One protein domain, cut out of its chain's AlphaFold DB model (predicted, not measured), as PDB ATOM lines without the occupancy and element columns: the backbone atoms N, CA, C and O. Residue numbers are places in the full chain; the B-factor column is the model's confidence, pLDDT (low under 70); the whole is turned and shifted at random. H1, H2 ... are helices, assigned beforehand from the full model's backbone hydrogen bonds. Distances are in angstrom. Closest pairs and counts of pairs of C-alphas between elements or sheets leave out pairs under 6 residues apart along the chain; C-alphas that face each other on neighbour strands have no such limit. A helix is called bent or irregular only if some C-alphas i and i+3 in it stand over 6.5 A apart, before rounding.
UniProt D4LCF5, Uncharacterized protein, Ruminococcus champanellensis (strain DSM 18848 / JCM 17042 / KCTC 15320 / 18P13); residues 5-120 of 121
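Overview. This is residues 5 to 120 of the 121 residues of an uncharacterized protein of Ruminococcus champanellensis (strain DSM 18848 / JCM 17042 / KCTC 15320 / 18P13) (UniProt D4LCF5). Long helix H1 makes an L; its arm H1b meets a loose group where H2 and H4 lie side by side and H5 and H6 form a hairpin, while residues 5 to 13 of H1a stick out. The 116 printed residues hold six named helices, H1 to H6, and no named strand: all helix, loose, radius of gyration of the C-alphas 17.5 A, spans 55 by 30 by 28 A.

Along the chain. H1, residues 5 to 39, one helix by its hydrogen bonds, is bent: C-alphas 25 and 28 are 7.8 A apart. Arm H1a, residues 5 to 25, starts at (289.940, 238.311, 109.257) and is irregular, C-alphas 16 and 19 being 7.4 A apart; H1b is residues 28 to 39. H2 is 47 to 54, H3 59 to 62, H4 69 to 79, H5 81 to 91. H6, 98 to 118, 31.8 A long, ends at (263.224, 280.131, 133.974), only just irregular: C-alphas 110 and 113 are 6.51 A apart.

Arrangement. H1a and H1b are about perpendicular, 83 degrees. With residues 35 to 39 alone, H1b touches H2, a hairpin; closest C-alphas Phe 36 and Ser 54, 4.4 A. H3 only just touches H1b, closest C-alphas Lys 29 and Leu 61, 7.7 A. H2 and H4 touch, closest C-alphas Pro 48 and Ala 77, 5.1 A. H5 and H6 touch at a shallow tilt of 12 degrees, opposite ways, closest C-alphas Leu 91 and Arg 101, 5.0 A. O i to N i+4 pairs are within hydrogen-bond range throughout H1b, H2, H4 and H5, in 13 of 17 in H1a and 10 of 17 in H6.

Size, cuts and confidence. The farthest C-alphas, Phe 5 and Phe 120, are 58.3 A apart. The printed part has no cut and no long link; pLDDT is under 70 at residues 65 and 113 to 120.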
ATOM      1  N   PHE A   5     289.632 239.682 108.849       95.06
ATOM      2  CA  PHE A   5     289.940 238.311 109.257       95.06
ATOM      3  C   PHE A   5     289.961 238.218 110.778       95.06
ATOM      4  O   PHE A   5     289.247 237.401 111.355       95.06
ATOM      5  N   ARG A   6     290.646 239.161 111.434       95.12
ATOM      6  CA  ARG A   6     290.660 239.236 112.901       95.12
ATOM      7  C   ARG A   6     289.270 239.463 113.490       95.12
ATOM      8  O   ARG A   6     288.959 238.901 114.537       95.12
ATOM      9  N   LEU A   7     288.418 240.246 112.822       95.06
ATOM     10  CA  LEU A   7     287.026 240.425 113.243       95.06
ATOM     11  C   LEU A   7     286.232 239.111 113.175       95.06
ATOM     12  O   LEU A   7     285.483 238.807 114.102       95.06
ATOM     13  N   LYS A   8     286.389 238.328 112.099       96.19
ATOM     14  CA  LYS A   8     285.715 237.027 111.955       96.19
ATOM     15  C   LYS A   8     286.151 236.045 113.040       96.19
ATOM     16  O   LYS A   8     285.289 235.407 113.642       96.19
ATOM     17  N   ASP A   9     287.447 235.984 113.335       96.00
ATOM     18  CA  ASP A   9     287.986 235.106 114.378       96.00
ATOM     19  C   ASP A   9     287.479 235.504 115.770       96.00
ATOM     20  O   ASP A   9     286.997 234.659 116.530       96.00
ATOM     21  N   ALA A  10     287.501 236.803 116.087       94.31
ATOM     22  CA  ALA A  10     286.953 237.320 117.338       94.31
ATOM     23  C   ALA A  10     285.450 237.023 117.471       94.31
ATOM     24  O   ALA A  10     284.982 236.644 118.545       94.31
ATOM     25  N   LEU A  11     284.689 237.142 116.377       94.88
ATOM     26  CA  LEU A  11     283.259 236.842 116.365       94.88
ATOM     27  C   LEU A  11     282.979 235.351 116.603       94.88
ATOM     28  O   LEU A  11     282.030 235.022 117.315       94.88
ATOM     29  N   ALA A  12     283.784 234.452 116.028       95.75
ATOM     30  CA  ALA A  12     283.656 233.014 116.254       95.75
ATOM     31  C   ALA A  12     283.871 232.663 117.735       95.75
ATOM     32  O   ALA A  12     283.034 231.983 118.334       95.75
ATOM     33  N   GLN A  13     284.926 233.209 118.350       93.69
ATOM     34  CA  GLN A  13     285.213 233.015 119.775       93.69
ATOM     35  C   GLN A  13     284.128 233.623 120.672       93.69
ATOM     36  O   GLN A  13     283.685 232.991 121.630       93.69
ATOM     37  N   TYR A  14     283.648 234.826 120.345       92.38
ATOM     38  CA  TYR A  14     282.558 235.464 121.083       92.38
ATOM     39  C   TYR A  14     281.296 234.598 121.085       92.38
ATOM     40  O   TYR A  14     280.708 234.376 122.140       92.38
ATOM     41  N   LYS A  15     280.900 234.064 119.920       92.69
ATOM     42  CA  LYS A  15     279.725 233.188 119.794       92.69
ATOM     43  C   LYS A  15     279.880 231.899 120.597       92.69
ATOM     44  O   LYS A  15     278.937 231.509 121.279       92.69
ATOM     45  N   GLN A  16     281.057 231.272 120.553       94.50
ATOM     46  CA  GLN A  16     281.351 230.071 121.340       94.50
ATOM     47  C   GLN A  16     281.225 230.335 122.847       94.50
ATOM     48  O   GLN A  16     280.656 229.528 123.578       94.50
ATOM     49  N   ASN A  17     281.702 231.495 123.300       92.00
ATOM     50  CA  ASN A  17     281.710 231.869 124.711       92.00
ATOM     51  C   ASN A  17     280.427 232.577 125.168       92.00
ATOM     52  O   ASN A  17     280.294 232.879 126.357       92.00
ATOM     53  N   PHE A  18     279.478 232.837 124.260       90.19
ATOM     54  CA  PHE A  18     278.309 233.661 124.552       90.19
ATOM     55  C   PHE A  18     277.454 233.060 125.665       90.19
ATOM     56  O   PHE A  18     277.280 233.681 126.704       90.19
ATOM     57  N   VAL A  19     276.969 231.830 125.485       89.69
ATOM     58  CA  VAL A  19     276.151 231.139 126.495       89.69
ATOM     59  C   VAL A  19     276.917 230.876 127.802       89.69
ATOM     60  O   VAL A  19     276.378 231.211 128.855       89.69
ATOM     61  N   PRO A  20     278.146 230.317 127.796       91.88
ATOM     62  CA  PRO A  20     278.818 229.941 129.043       91.88
ATOM     63  C   PRO A  20     279.367 231.120 129.859       91.88
ATOM     64  O   PRO A  20     279.586 230.951 131.053       91.88
ATOM     65  N   THR A  21     279.606 232.290 129.253       89.62
ATOM     66  CA  THR A  21     280.170 233.454 129.968       89.62
ATOM     67  C   THR A  21     279.313 234.703 129.788       89.62
ATOM     68  O   THR A  21     278.686 235.179 130.732       89.62
ATOM     69  N   GLN A  22     279.203 235.195 128.551       88.31
ATOM     70  CA  GLN A  22     278.618 236.505 128.256       88.31
ATOM     71  C   GLN A  22     277.143 236.600 128.635       88.31
ATOM     72  O   GLN A  22     276.674 237.674 128.995       88.31
ATOM     73  N   TRP A  23     276.398 235.498 128.561       90.06
ATOM     74  CA  TRP A  23     274.994 235.472 128.934       90.06
ATOM     75  C   TRP A  23     274.819 235.770 130.420       90.06
ATOM     76  O   TRP A  23     274.060 236.671 130.756       90.06
ATOM     77  N   GLY A  24     275.552 235.088 131.303       90.31
ATOM     78  CA  GLY A  24     275.485 235.346 132.746       90.31
ATOM     79  C   GLY A  24     275.795 236.805 133.087       90.31
ATOM     80  O   GLY A  24     275.028 237.448 133.804       90.31
ATOM     81  N   ASP A  25     276.854 237.348 132.485       87.75
ATOM     82  CA  ASP A  25     277.350 238.692 132.800       87.75
ATOM     83  C   ASP A  25     276.552 239.822 132.133       87.75
ATOM     84  O   ASP A  25     276.480 240.931 132.662       87.75
ATOM     85  N   ALA A  26     275.976 239.582 130.952       90.12
ATOM     86  CA  ALA A  26     275.388 240.629 130.114       90.12
ATOM     87  C   ALA A  26     273.888 240.462 129.844       90.12
ATOM     88  O   ALA A  26     273.312 241.324 129.175       90.12
ATOM     89  N   LYS A  27     273.223 239.418 130.364       92.38
ATOM     90  CA  LYS A  27     271.770 239.198 130.194       92.38
ATOM     91  C   LYS A  27     270.944 240.432 130.540       92.38
ATOM     92  O   LYS A  27     270.043 240.778 129.782       92.38
ATOM     93  N   TYR A  28     271.290 241.147 131.610       92.62
ATOM     94  CA  TYR A  28     270.553 242.349 132.014       92.62
ATOM     95  C   TYR A  28     270.565 243.450 130.936       92.62
ATOM     96  O   TYR A  28     269.624 244.232 130.860       92.62
ATOM     97  N   LYS A  29     271.593 243.518 130.071       93.62
ATOM     98  CA  LYS A  29     271.637 244.480 128.957       93.62
ATOM     99  C   LYS A  29     270.597 244.137 127.896       93.62
ATOM    100  O   LYS A  29     269.929 245.025 127.377       93.62
ATOM    101  N   TRP A  30     270.439 242.848 127.603       93.38
ATOM    102  CA  TRP A  30     269.400 242.354 126.700       93.38
ATOM    103  C   TRP A  30     268.005 242.565 127.285       93.38
ATOM    104  O   TRP A  30     267.106 243.010 126.578       93.38
ATOM    105  N   GLU A  31     267.839 242.312 128.584       95.56
ATOM    106  CA  GLU A  31     266.595 242.604 129.301       95.56
ATOM    107  C   GLU A  31     266.262 244.099 129.267       95.56
ATOM    108  O   GLU A  31     265.111 244.447 129.023       95.56
ATOM    109  N   ALA A  32     267.256 244.980 129.432       96.62
ATOM    110  CA  ALA A  32     267.080 246.426 129.320       96.62
ATOM    111  C   ALA A  32     266.558 246.837 127.938       96.62
ATOM    112  O   ALA A  32     265.582 247.577 127.845       96.62
ATOM    113  N   VAL A  33     267.183 246.330 126.867       96.25
ATOM    114  CA  VAL A  33     266.780 246.628 125.482       96.25
ATOM    115  C   VAL A  33     265.370 246.117 125.205       96.25
ATOM    116  O   VAL A  33     264.540 246.872 124.702       96.25
ATOM    117  N   LYS A  34     265.074 244.864 125.571       97.19
ATOM    118  CA  LYS A  34     263.748 244.275 125.355       97.19
ATOM    119  C   LYS A  34     262.673 245.032 126.129       97.19
ATOM    120  O   LYS A  34     261.624 245.340 125.577       97.19
ATOM    121  N   TRP A  35     262.950 245.371 127.388       98.44
ATOM    122  CA  TRP A  35     262.029 246.135 128.220       98.44
ATOM    123  C   TRP A  35     261.756 247.524 127.649       98.44
ATOM    124  O   TRP A  35     260.602 247.941 127.618       98.44
ATOM    125  N   PHE A  36     262.791 248.217 127.167       97.94
ATOM    126  CA  PHE A  36     262.617 249.501 126.499       97.94
ATOM    127  C   PHE A  36     261.700 249.357 125.282       97.94
ATOM    128  O   PHE A  36     260.692 250.045 125.209       97.94
ATOM    129  N   GLN A  37     261.987 248.410 124.383       97.31
ATOM    130  CA  GLN A  37     261.185 248.173 123.176       97.31
ATOM    131  C   GLN A  37     259.719 247.839 123.484       97.31
ATOM    132  O   GLN A  37     258.828 248.342 122.810       97.31
ATOM    133  N   ASP A  38     259.464 247.030 124.513       98.44
ATOM    134  CA  ASP A  38     258.107 246.610 124.888       98.44
ATOM    135  C   ASP A  38     257.284 247.708 125.567       98.44
ATOM    136  O   ASP A  38     256.059 247.619 125.623       98.44
ATOM    137  N   ASN A  39     257.947 248.711 126.144       98.50
ATOM    138  CA  ASN A  39     257.301 249.757 126.937       98.50
ATOM    139  C   ASN A  39     257.491 251.157 126.329       98.50
ATOM    140  O   ASN A  39     257.139 252.141 126.977       98.50
ATOM    141  N   TRP A  40     258.047 251.254 125.119       98.12
ATOM    142  CA  TRP A  40     258.261 252.509 124.408       98.12
ATOM    143  C   TRP A  40     257.097 252.822 123.471       98.12
ATOM    144  O   TRP A  40     256.823 252.086 122.527       98.12
ATOM    145  N   ASP A  41     256.467 253.970 123.692       98.19
ATOM    146  CA  ASP A  41     255.512 254.568 122.768       98.19
ATOM    147  C   ASP A  41     255.681 256.088 122.785       98.19
ATOM    148  O   ASP A  41     255.208 256.783 123.685       98.19
ATOM    149  N   VAL A  42     256.360 256.621 121.768       97.00
ATOM    150  CA  VAL A  42     256.623 258.063 121.660       97.00
ATOM    151  C   VAL A  42     255.347 258.896 121.527       97.00
ATOM    152  O   VAL A  42     255.393 260.094 121.786       97.00
ATOM    153  N   ASN A  43     254.210 258.291 121.171       97.56
ATOM    154  CA  ASN A  43     252.918 258.966 121.042       97.56
ATOM    155  C   ASN A  43     252.056 258.838 122.305       97.56
ATOM    156  O   ASN A  43     250.929 259.336 122.328       97.56
ATOM    157  N   ALA A  44     252.572 258.215 123.370       98.19
ATOM    158  CA  ALA A  44     251.842 258.056 124.617       98.19
ATOM    159  C   ALA A  44     251.350 259.411 125.151       98.19
ATOM    160  O   ALA A  44     252.099 260.395 125.196       98.19
ATOM    161  N   GLN A  45     250.095 259.436 125.611       97.38
ATOM    162  CA  GLN A  45     249.469 260.634 126.175       97.38
ATOM    163  C   GLN A  45     250.268 261.171 127.372       97.38
ATOM    164  O   GLN A  45     250.511 262.369 127.467       97.38
ATOM    165  N   ASN A  46     250.724 260.278 128.257       98.00
ATOM    166  CA  ASN A  46     251.626 260.612 129.356       98.00
ATOM    167  C   ASN A  46     253.052 260.145 129.028       98.00
ATOM    168  O   ASN A  46     253.511 259.100 129.495       98.00
ATOM    169  N   PHE A  47     253.738 260.921 128.190       98.25
ATOM    170  CA  PHE A  47     255.107 260.627 127.767       98.25
ATOM    171  C   PHE A  47     256.112 260.518 128.919       98.25
ATOM    172  O   PHE A  47     256.887 259.564 128.902       98.25
ATOM    173  N   PRO A  48     256.111 261.398 129.941       97.62
ATOM    174  CA  PRO A  48     257.074 261.288 131.037       97.62
ATOM    175  C   PRO A  48     256.951 259.977 131.816       97.62
ATOM    176  O   PRO A  48     257.967 259.379 132.170       97.62
ATOM    177  N   GLU A  49     255.724 259.509 132.060       98.31
ATOM    178  CA  GLU A  49     255.502 258.236 132.748       98.31
ATOM    179  C   GLU A  49     255.877 257.040 131.866       98.31
ATOM    180  O   GLU A  49     256.553 256.119 132.325       98.31
ATOM    181  N   MET A  50     255.521 257.082 130.577       98.38
ATOM    182  CA  MET A  50     255.951 256.076 129.599       98.38
ATOM    183  C   MET A  50     257.484 255.989 129.526       98.38
ATOM    184  O   MET A  50     258.056 254.903 129.643       98.38
ATOM    185  N   LEU A  51     258.174 257.129 129.408       98.25
ATOM    186  CA  LEU A  51     259.634 257.197 129.358       98.25
ATOM    187  C   LEU A  51     260.257 256.662 130.653       98.25
ATOM    188  O   LEU A  51     261.218 255.902 130.601       98.25
ATOM    189  N   ASN A  52     259.707 257.004 131.820       98.00
ATOM    190  CA  ASN A  52     260.191 256.467 133.090       98.00
ATOM    191  C   ASN A  52     260.104 254.932 133.129       98.00
ATOM    192  O   ASN A  52     261.100 254.268 133.431       98.00
ATOM    193  N   ARG A  53     258.946 254.381 132.744       98.38
ATOM    194  CA  ARG A  53     258.695 252.937 132.693       98.38
ATOM    195  C   ARG A  53     259.597 252.220 131.691       98.38
ATOM    196  O   ARG A  53     260.142 251.162 132.013       98.38
ATOM    197  N   SER A  54     259.791 252.771 130.491       98.25
ATOM    198  CA  SER A  54     260.664 252.166 129.471       98.25
ATOM    199  C   SER A  54     262.132 252.086 129.916       98.25
ATOM    200  O   SER A  54     262.869 251.216 129.454       98.25
ATOM    201  N   LEU A  55     262.541 252.901 130.896       97.25
ATOM    202  CA  LEU A  55     263.884 252.910 131.480       97.25
ATOM    203  C   LEU A  55     264.024 252.090 132.784       97.25
ATOM    204  O   LEU A  55     265.065 252.150 133.438       97.25
ATOM    205  N   ASP A  56     263.028 251.310 133.219       95.44
ATOM    206  CA  ASP A  56     263.091 250.595 134.511       95.44
ATOM    207  C   ASP A  56     264.159 249.503 134.602       95.44
ATOM    208  O   ASP A  56     264.717 249.269 135.675       95.44
ATOM    209  N   LYS A  57     264.482 248.851 133.485       95.44
ATOM    210  CA  LYS A  57     265.444 247.740 133.440       95.44
ATOM    211  C   LYS A  57     266.839 248.161 132.991       95.44
ATOM    212  O   LYS A  57     267.626 247.313 132.600       95.44
ATOM    213  N   THR A  58     267.178 249.449 133.044       92.88
ATOM    214  CA  THR A  58     268.496 249.915 132.581       92.88
ATOM    215  C   THR A  58     269.624 249.629 133.570       92.88
ATOM    216  O   THR A  58     270.774 249.582 133.154       92.88
ATOM    217  N   PHE A  59     269.333 249.407 134.858       85.94
ATOM    218  CA  PHE A  59     270.336 249.097 135.892       85.94
ATOM    219  C   PHE A  59     271.561 250.042 135.824       85.94
ATOM    220  O   PHE A  59     271.405 251.261 135.770       85.94
ATOM    221  N   ASN A  60     272.776 249.490 135.783       88.12
ATOM    222  CA  ASN A  60     274.034 250.229 135.652       88.12
ATOM    223  C   ASN A  60     274.262 250.858 134.263       88.12
ATOM    224  O   ASN A  60     275.212 251.619 134.110       88.12
ATOM    225  N   LEU A  61     273.420 250.599 133.254       91.06
ATOM    226  CA  LEU A  61     273.521 251.292 131.961       91.06
ATOM    227  C   LEU A  61     273.188 252.780 132.091       91.06
ATOM    228  O   LEU A  61     273.717 253.587 131.335       91.06
ATOM    229  N   LEU A  62     272.334 253.140 133.055       90.44
ATOM    230  CA  LEU A  62     271.961 254.524 133.369       90.44
ATOM    231  C   LEU A  62     272.168 254.858 134.853       90.44
ATOM    232  O   LEU A  62     271.440 255.683 135.412       90.44
ATOM    233  N   ALA A  63     273.168 254.238 135.479       83.94
ATOM    234  CA  ALA A  63     273.629 254.576 136.819       83.94
ATOM    235  C   ALA A  63     275.161 254.600 136.850       83.94
ATOM    236  O   ALA A  63     275.812 253.695 136.333       83.94
ATOM    237  N   SER A  64     275.744 255.625 137.468       77.19
ATOM    238  CA  SER A  64     277.165 255.638 137.830       77.19
ATOM    239  C   SER A  64     277.310 256.043 139.295       77.19
ATOM    240  O   SER A  64     276.369 256.591 139.863       77.19
ATOM    241  N   ASN A  65     278.476 255.789 139.905       69.50
ATOM    242  CA  ASN A  65     278.699 255.961 141.350       69.50
ATOM    243  C   ASN A  65     278.169 257.283 141.936       69.50
ATOM    244  O   ASN A  65     277.739 257.281 143.080       69.50
ATOM    245  N   ASN A  66     278.169 258.376 141.158       71.81
ATOM    246  CA  ASN A  66     277.678 259.691 141.591       71.81
ATOM    247  C   ASN A  66     276.693 260.352 140.608       71.81
ATOM    248  O   ASN A  66     276.323 261.503 140.818       71.81
ATOM    249  N   ASN A  67     276.275 259.664 139.537       75.69
ATOM    250  CA  ASN A  67     275.338 260.231 138.568       75.69
ATOM    251  C   ASN A  67     274.073 259.382 138.489       75.69
ATOM    252  O   ASN A  67     274.126 258.153 138.392       75.69
ATOM    253  N   PHE A  68     272.939 260.071 138.365       84.25
ATOM    254  CA  PHE A  68     271.629 259.461 138.160       84.25
ATOM    255  C   PHE A  68     271.059 259.785 136.764       84.25
ATOM    256  O   PHE A  68     270.032 260.462 136.683       84.25
ATOM    257  N   PRO A  69     271.684 259.331 135.649       88.69
ATOM    258  CA  PRO A  69     271.212 259.617 134.294       88.69
ATOM    259  C   PRO A  69     269.724 259.346 134.078       88.69
ATOM    260  O   PRO A  69     269.032 260.211 133.548       88.69
ATOM    261  N   LYS A  70     269.204 258.195 134.541       92.38
ATOM    262  CA  LYS A  70     267.763 257.895 134.441       92.38
ATOM    263  C   LYS A  70     266.923 258.979 135.121       92.38
ATOM    264  O   LYS A  70     265.979 259.486 134.526       92.38
ATOM    265  N   GLY A  71     267.282 259.338 136.355       90.00
ATOM    266  CA  GLY A  71     266.577 260.361 137.127       90.00
ATOM    267  C   GLY A  71     266.583 261.720 136.430       90.00
ATOM    268  O   GLY A  71     265.542 262.363 136.363       90.00
ATOM    269  N   MET A  72     267.715 262.112 135.842       89.69
ATOM    270  CA  MET A  72     267.836 263.361 135.080       89.69
ATOM    271  C   MET A  72     266.965 263.359 133.821       89.69
ATOM    272  O   MET A  72     266.222 264.310 133.597       89.69
ATOM    273  N   ILE A  73     267.004 262.281 133.029       92.88
ATOM    274  CA  ILE A  73     266.185 262.136 131.815       92.88
ATOM    275  C   ILE A  73     264.693 262.234 132.160       92.88
ATOM    276  O   ILE A  73     263.954 262.991 131.533       92.88
ATOM    277  N   VAL A  74     264.257 261.509 133.195       94.38
ATOM    278  CA  VAL A  74     262.863 261.531 133.662       94.38
ATOM    279  C   VAL A  74     262.490 262.896 134.242       94.38
ATOM    280  O   VAL A  74     261.385 263.375 134.009       94.38
ATOM    281  N   GLY A  75     263.399 263.543 134.974       92.44
ATOM    282  CA  GLY A  75     263.206 264.891 135.507       92.44
ATOM    283  C   GLY A  75     262.979 265.922 134.404       92.44
ATOM    284  O   GLY A  75     262.016 266.682 134.473       92.44
ATOM    285  N   PHE A  76     263.794 265.896 133.346       91.94
ATOM    286  CA  PHE A  76     263.601 266.771 132.190       91.94
ATOM    287  C   PHE A  76     262.304 266.475 131.450       91.94
ATOM    288  O   PHE A  76     261.591 267.411 131.116       91.94
ATOM    289  N   ALA A  77     261.945 265.204 131.252       94.75
ATOM    290  CA  ALA A  77     260.671 264.871 130.622       94.75
ATOM    291  C   ALA A  77     259.474 265.354 131.452       94.75
ATOM    292  O   ALA A  77     258.474 265.780 130.894       94.75
ATOM    293  N   LYS A  78     259.563 265.339 132.787       94.69
ATOM    294  CA  LYS A  78     258.514 265.909 133.648       94.69
ATOM    295  C   LYS A  78     258.440 267.435 133.555       94.69
ATOM    296  O   LYS A  78     257.344 267.976 133.638       94.69
ATOM    297  N   ALA A  79     259.578 268.113 133.407       92.44
ATOM    298  CA  ALA A  79     259.648 269.572 133.335       92.44
ATOM    299  C   ALA A  79     259.277 270.137 131.949       92.44
ATOM    300  O   ALA A  79     258.642 271.180 131.872       92.44
ATOM    301  N   ALA A  80     259.675 269.452 130.876       93.94
ATOM    302  CA  ALA A  80     259.539 269.882 129.485       93.94
ATOM    303  C   ALA A  80     259.169 268.670 128.597       93.94
ATOM    304  O   ALA A  80     260.004 268.152 127.846       93.94
ATOM    305  N   PRO A  81     257.950 268.116 128.756       95.06
ATOM    306  CA  PRO A  81     257.573 266.830 128.171       95.06
ATOM    307  C   PRO A  81     257.635 266.812 126.649       95.06
ATOM    308  O   PRO A  81     258.135 265.842 126.081       95.06
ATOM    309  N   GLU A  82     257.160 267.864 125.988       96.00
ATOM    310  CA  GLU A  82     257.066 267.894 124.527       96.00
ATOM    311  C   GLU A  82     258.411 268.226 123.876       96.00
ATOM    312  O   GLU A  82     258.747 267.662 122.836       96.00
ATOM    313  N   GLU A  83     259.243 269.039 124.524       95.12
ATOM    314  CA  GLU A  83     260.619 269.292 124.105       95.12
ATOM    315  C   GLU A  83     261.445 268.007 124.177       95.12
ATOM    316  O   GLU A  83     262.106 267.633 123.207       95.12
ATOM    317  N   VAL A  84     261.370 267.282 125.299       96.06
ATOM    318  CA  VAL A  84     262.083 266.008 125.448       96.06
ATOM    319  C   VAL A  84     261.511 264.950 124.500       96.06
ATOM    320  O   VAL A  84     262.285 264.209 123.892       96.06
ATOM    321  N   ARG A  85     260.189 264.896 124.288       97.75
ATOM    322  CA  ARG A  85     259.578 264.015 123.278       97.75
ATOM    323  C   ARG A  85     260.132 264.311 121.884       97.75
ATOM    324  O   ARG A  85     260.570 263.385 121.201       97.75
ATOM    325  N   ALA A  86     260.182 265.581 121.485       97.00
ATOM    326  CA  ALA A  86     260.728 266.002 120.198       97.00
ATOM    327  C   ALA A  86     262.206 265.607 120.034       97.00
ATOM    328  O   ALA A  86     262.602 265.158 118.957       97.00
ATOM    329  N   MET A  87     263.008 265.692 121.103       96.75
ATOM    330  CA  MET A  87     264.393 265.208 121.090       96.75
ATOM    331  C   MET A  87     264.477 263.706 120.790       96.75
ATOM    332  O   MET A  87     265.298 263.294 119.972       96.75
ATOM    333  N   PHE A  88     263.640 262.878 121.422       97.38
ATOM    334  CA  PHE A  88     263.623 261.433 121.162       97.38
ATOM    335  C   PHE A  88     263.099 261.089 119.762       97.38
ATOM    336  O   PHE A  88     263.644 260.189 119.127       97.38
ATOM    337  N   ILE A  89     262.105 261.824 119.248       97.88
ATOM    338  CA  ILE A  89     261.644 261.687 117.854       97.88
ATOM    339  C   ILE A  89     262.806 261.956 116.891       97.88
ATOM    340  O   ILE A  89     263.086 261.136 116.021       97.88
ATOM    341  N   ALA A  90     263.531 263.063 117.082       97.25
ATOM    342  CA  ALA A  90     264.683 263.405 116.250       97.25
ATOM    343  C   ALA A  90     265.837 262.394 116.391       97.25
ATOM    344  O   ALA A  90     266.512 262.085 115.409       97.25
ATOM    345  N   LEU A  91     266.060 261.850 117.593       97.50
ATOM    346  CA  LEU A  91     267.088 260.835 117.839       97.50
ATOM    347  C   LEU A  91     266.794 259.518 117.104       97.50
ATOM    348  O   LEU A  91     267.724 258.850 116.647       97.50
ATOM    349  N   PHE A  92     265.521 259.142 116.971       96.38
ATOM    350  CA  PHE A  92     265.099 257.889 116.334       96.38
ATOM    351  C   PHE A  92     264.712 258.022 114.852       96.38
ATOM    352  O   PHE A  92     264.319 257.034 114.240       96.38
ATOM    353  N   ASP A  93     264.888 259.196 114.247       97.31
ATOM    354  CA  ASP A  93     264.650 259.423 112.817       97.31
ATOM    355  C   ASP A  93     265.749 258.796 111.937       97.31
ATOM    356  O   ASP A  93     266.675 259.462 111.486       97.31
ATOM    357  N   GLU A  94     265.670 257.495 111.666       96.38
ATOM    358  CA  GLU A  94     266.687 256.771 110.885       96.38
ATOM    359  C   GLU A  94     266.863 257.246 109.429       96.38
ATOM    360  O   GLU A  94     267.781 256.781 108.755       96.38
ATOM    361  N   SER A  95     266.056 258.202 108.947       97.81
ATOM    362  CA  SER A  95     266.310 258.878 107.668       97.81
ATOM    363  C   SER A  95     267.534 259.807 107.705       97.81
ATOM    364  O   SER A  95     268.069 260.155 106.651       97.81
ATOM    365  N   LYS A  96     268.002 260.182 108.905       97.12
ATOM    366  CA  LYS A  96     269.168 261.047 109.133       97.12
ATOM    367  C   LYS A  96     270.399 260.270 109.581       97.12
ATOM    368  O   LYS A  96     270.316 259.219 110.229       97.12
ATOM    369  N   ASP A  97     271.562 260.854 109.305       97.50
ATOM    370  CA  ASP A  97     272.847 260.301 109.716       97.50
ATOM    371  C   ASP A  97     272.919 260.073 111.240       97.50
ATOM    372  O   ASP A  97     272.402 260.844 112.052       97.50
ATOM    373  N   VAL A  98     273.564 258.976 111.644       96.56
ATOM    374  CA  VAL A  98     273.640 258.576 113.056       96.56
ATOM    375  C   VAL A  98     274.401 259.598 113.901       96.56
ATOM    376  O   VAL A  98     273.995 259.884 115.029       96.56
ATOM    377  N   TYR A  99     275.475 260.182 113.365       96.81
ATOM    378  CA  TYR A  99     276.245 261.193 114.076       96.81
ATOM    379  C   TYR A  99     275.435 262.484 114.210       96.81
ATOM    380  O   TYR A  99     275.393 263.053 115.303       96.81
ATOM    381  N   GLU A 100     274.739 262.905 113.152       97.19
ATOM    382  CA  GLU A 100     273.853 264.075 113.185       97.19
ATOM    383  C   GLU A 100     272.797 263.959 114.295       97.19
ATOM    384  O   GLU A 100     272.640 264.877 115.109       97.19
ATOM    385  N   ARG A 101     272.122 262.808 114.386       98.06
ATOM    386  CA  ARG A 101     271.100 262.547 115.413       98.06
ATOM    387  C   ARG A 101     271.667 262.593 116.823       98.06
ATOM    388  O   ARG A 101     271.123 263.272 117.694       98.06
ATOM    389  N   MET A 102     272.793 261.916 117.044       96.25
ATOM    390  CA  MET A 102     273.461 261.899 118.347       96.25
ATOM    391  C   MET A 102     273.965 263.287 118.756       96.25
ATOM    392  O   MET A 102     273.873 263.654 119.927       96.25
ATOM    393  N   ASN A 103     274.510 264.058 117.814       96.06
ATOM    394  CA  ASN A 103     275.025 265.395 118.086       96.06
ATOM    395  C   ASN A 103     273.893 266.380 118.400       96.06
ATOM    396  O   ASN A 103     273.979 267.122 119.376       96.06
ATOM    397  N   THR A 104     272.804 266.329 117.631       95.56
ATOM    398  CA  THR A 104     271.607 267.150 117.864       95.56
ATOM    399  C   THR A 104     271.011 266.880 119.241       95.56
ATOM    400  O   THR A 104     270.792 267.816 120.008       95.56
ATOM    401  N   PHE A 105     270.843 265.606 119.607       94.88
ATOM    402  CA  PHE A 105     270.326 265.225 120.922       94.88
ATOM    403  C   PHE A 105     271.207 265.752 122.065       94.88
ATOM    404  O   PHE A 105     270.701 266.306 123.041       94.88
ATOM    405  N   LYS A 106     272.538 265.646 121.930       92.31
ATOM    406  CA  LYS A 106     273.492 266.190 122.912       92.31
ATOM    407  C   LYS A 106     273.368 267.707 123.057       92.31
ATOM    408  O   LYS A 106     273.274 268.186 124.183       92.31
ATOM    409  N   LEU A 107     273.335 268.445 121.947       92.31
ATOM    410  CA  LEU A 107     273.199 269.905 121.958       92.31
ATOM    411  C   LEU A 107     271.871 270.353 122.576       92.31
ATOM    412  O   LEU A 107     271.843 271.284 123.368       92.31
ATOM    413  N   GLN A 108     270.769 269.676 122.266       89.62
ATOM    414  CA  GLN A 108     269.474 270.005 122.861       89.62
ATOM    415  C   GLN A 108     269.457 269.702 124.366       89.62
ATOM    416  O   GLN A 108     268.969 270.511 125.154       89.62
ATOM    417  N   SER A 109     270.077 268.595 124.792       85.31
ATOM    418  CA  SER A 109     270.133 268.201 126.207       85.31
ATOM    419  C   SER A 109     270.902 269.173 127.111       85.31
ATOM    420  O   SER A 109     270.644 269.197 128.311       85.31
ATOM    421  N   SER A 110     271.816 269.988 126.570       84.88
ATOM    422  CA  SER A 110     272.509 271.027 127.348       84.88
ATOM    423  C   SER A 110     271.696 272.314 127.489       84.88
ATOM    424  O   SER A 110     271.960 273.094 128.400       84.88
ATOM    425  N   ILE A 111     270.700 272.529 126.624       80.25
ATOM    426  CA  ILE A 111     269.874 273.742 126.603       80.25
ATOM    427  C   ILE A 111     268.563 273.536 127.372       80.25
ATOM    428  O   ILE A 111     268.141 274.441 128.087       80.25
ATOM    429  N   VAL A 112     267.944 272.355 127.293       70.38
ATOM    430  CA  VAL A 112     266.704 272.016 128.025       70.38
ATOM    431  C   VAL A 112     266.734 272.355 129.534       70.38
ATOM    432  O   VAL A 112     265.736 272.898 130.015       70.38
ATOM    433  N   PRO A 113     267.838 272.157 130.292       60.66
ATOM    434  CA  PRO A 113     267.916 272.563 131.702       60.66
ATOM    435  C   PRO A 113     267.661 274.061 131.930       60.66
ATOM    436  O   PRO A 113     267.173 274.456 132.985       60.66
ATOM    437  N   SER A 114     267.969 274.893 130.933       55.88
ATOM    438  CA  SER A 114     267.839 276.355 130.976       55.88
ATOM    439  C   SER A 114     266.380 276.807 130.896       55.88
ATOM    440  O   SER A 114     266.025 277.819 131.485       55.88
ATOM    441  N   PHE A 115     265.523 276.060 130.195       51.44
ATOM    442  CA  PHE A 115     264.120 276.434 129.997       51.44
ATOM    443  C   PHE A 115     263.236 276.065 131.194       51.44
ATOM    444  O   PHE A 115     262.371 276.851 131.568       51.44
ATOM    445  N   GLY A 116     263.500 274.931 131.854       47.25
ATOM    446  CA  GLY A 116     262.730 274.493 133.026       47.25
ATOM    447  C   GLY A 116     262.999 275.289 134.312       47.25
ATOM    448  O   GLY A 116     262.162 275.287 135.208       47.25
ATOM    449  N   LEU A 117     264.143 275.979 134.413       44.06
ATOM    450  CA  LEU A 117     264.484 276.834 135.562       44.06
ATOM    451  C   LEU A 117     263.947 278.269 135.430       44.06
ATOM    452  O   LEU A 117     263.714 278.916 136.446       44.06
ATOM    453  N   ILE A 118     263.722 278.764 134.207       44.78
ATOM    454  CA  ILE A 118     263.224 280.131 133.974       44.78
ATOM    455  C   ILE A 118     261.724 280.250 134.290       44.78
ATOM    456  O   ILE A 118     261.254 281.328 134.618       44.78
ATOM    457  N   THR A 119     260.966 279.154 134.275       42.44
ATOM    458  CA  THR A 119     259.534 279.154 134.633       42.44
ATOM    459  C   THR A 119     259.243 279.081 136.140       42.44
ATOM    460  O   THR A 119     258.078 279.010 136.522       42.44
ATOM    461  N   PHE A 120     260.270 279.104 137.000       39.19
ATOM    462  CA  PHE A 120     260.133 279.089 138.468       39.19
ATOM    463  C   PHE A 120     260.797 280.288 139.178       39.19
ATOM    464  O   PHE A 120     260.938 280.264 140.403       39.19
TER     465      PHE A 120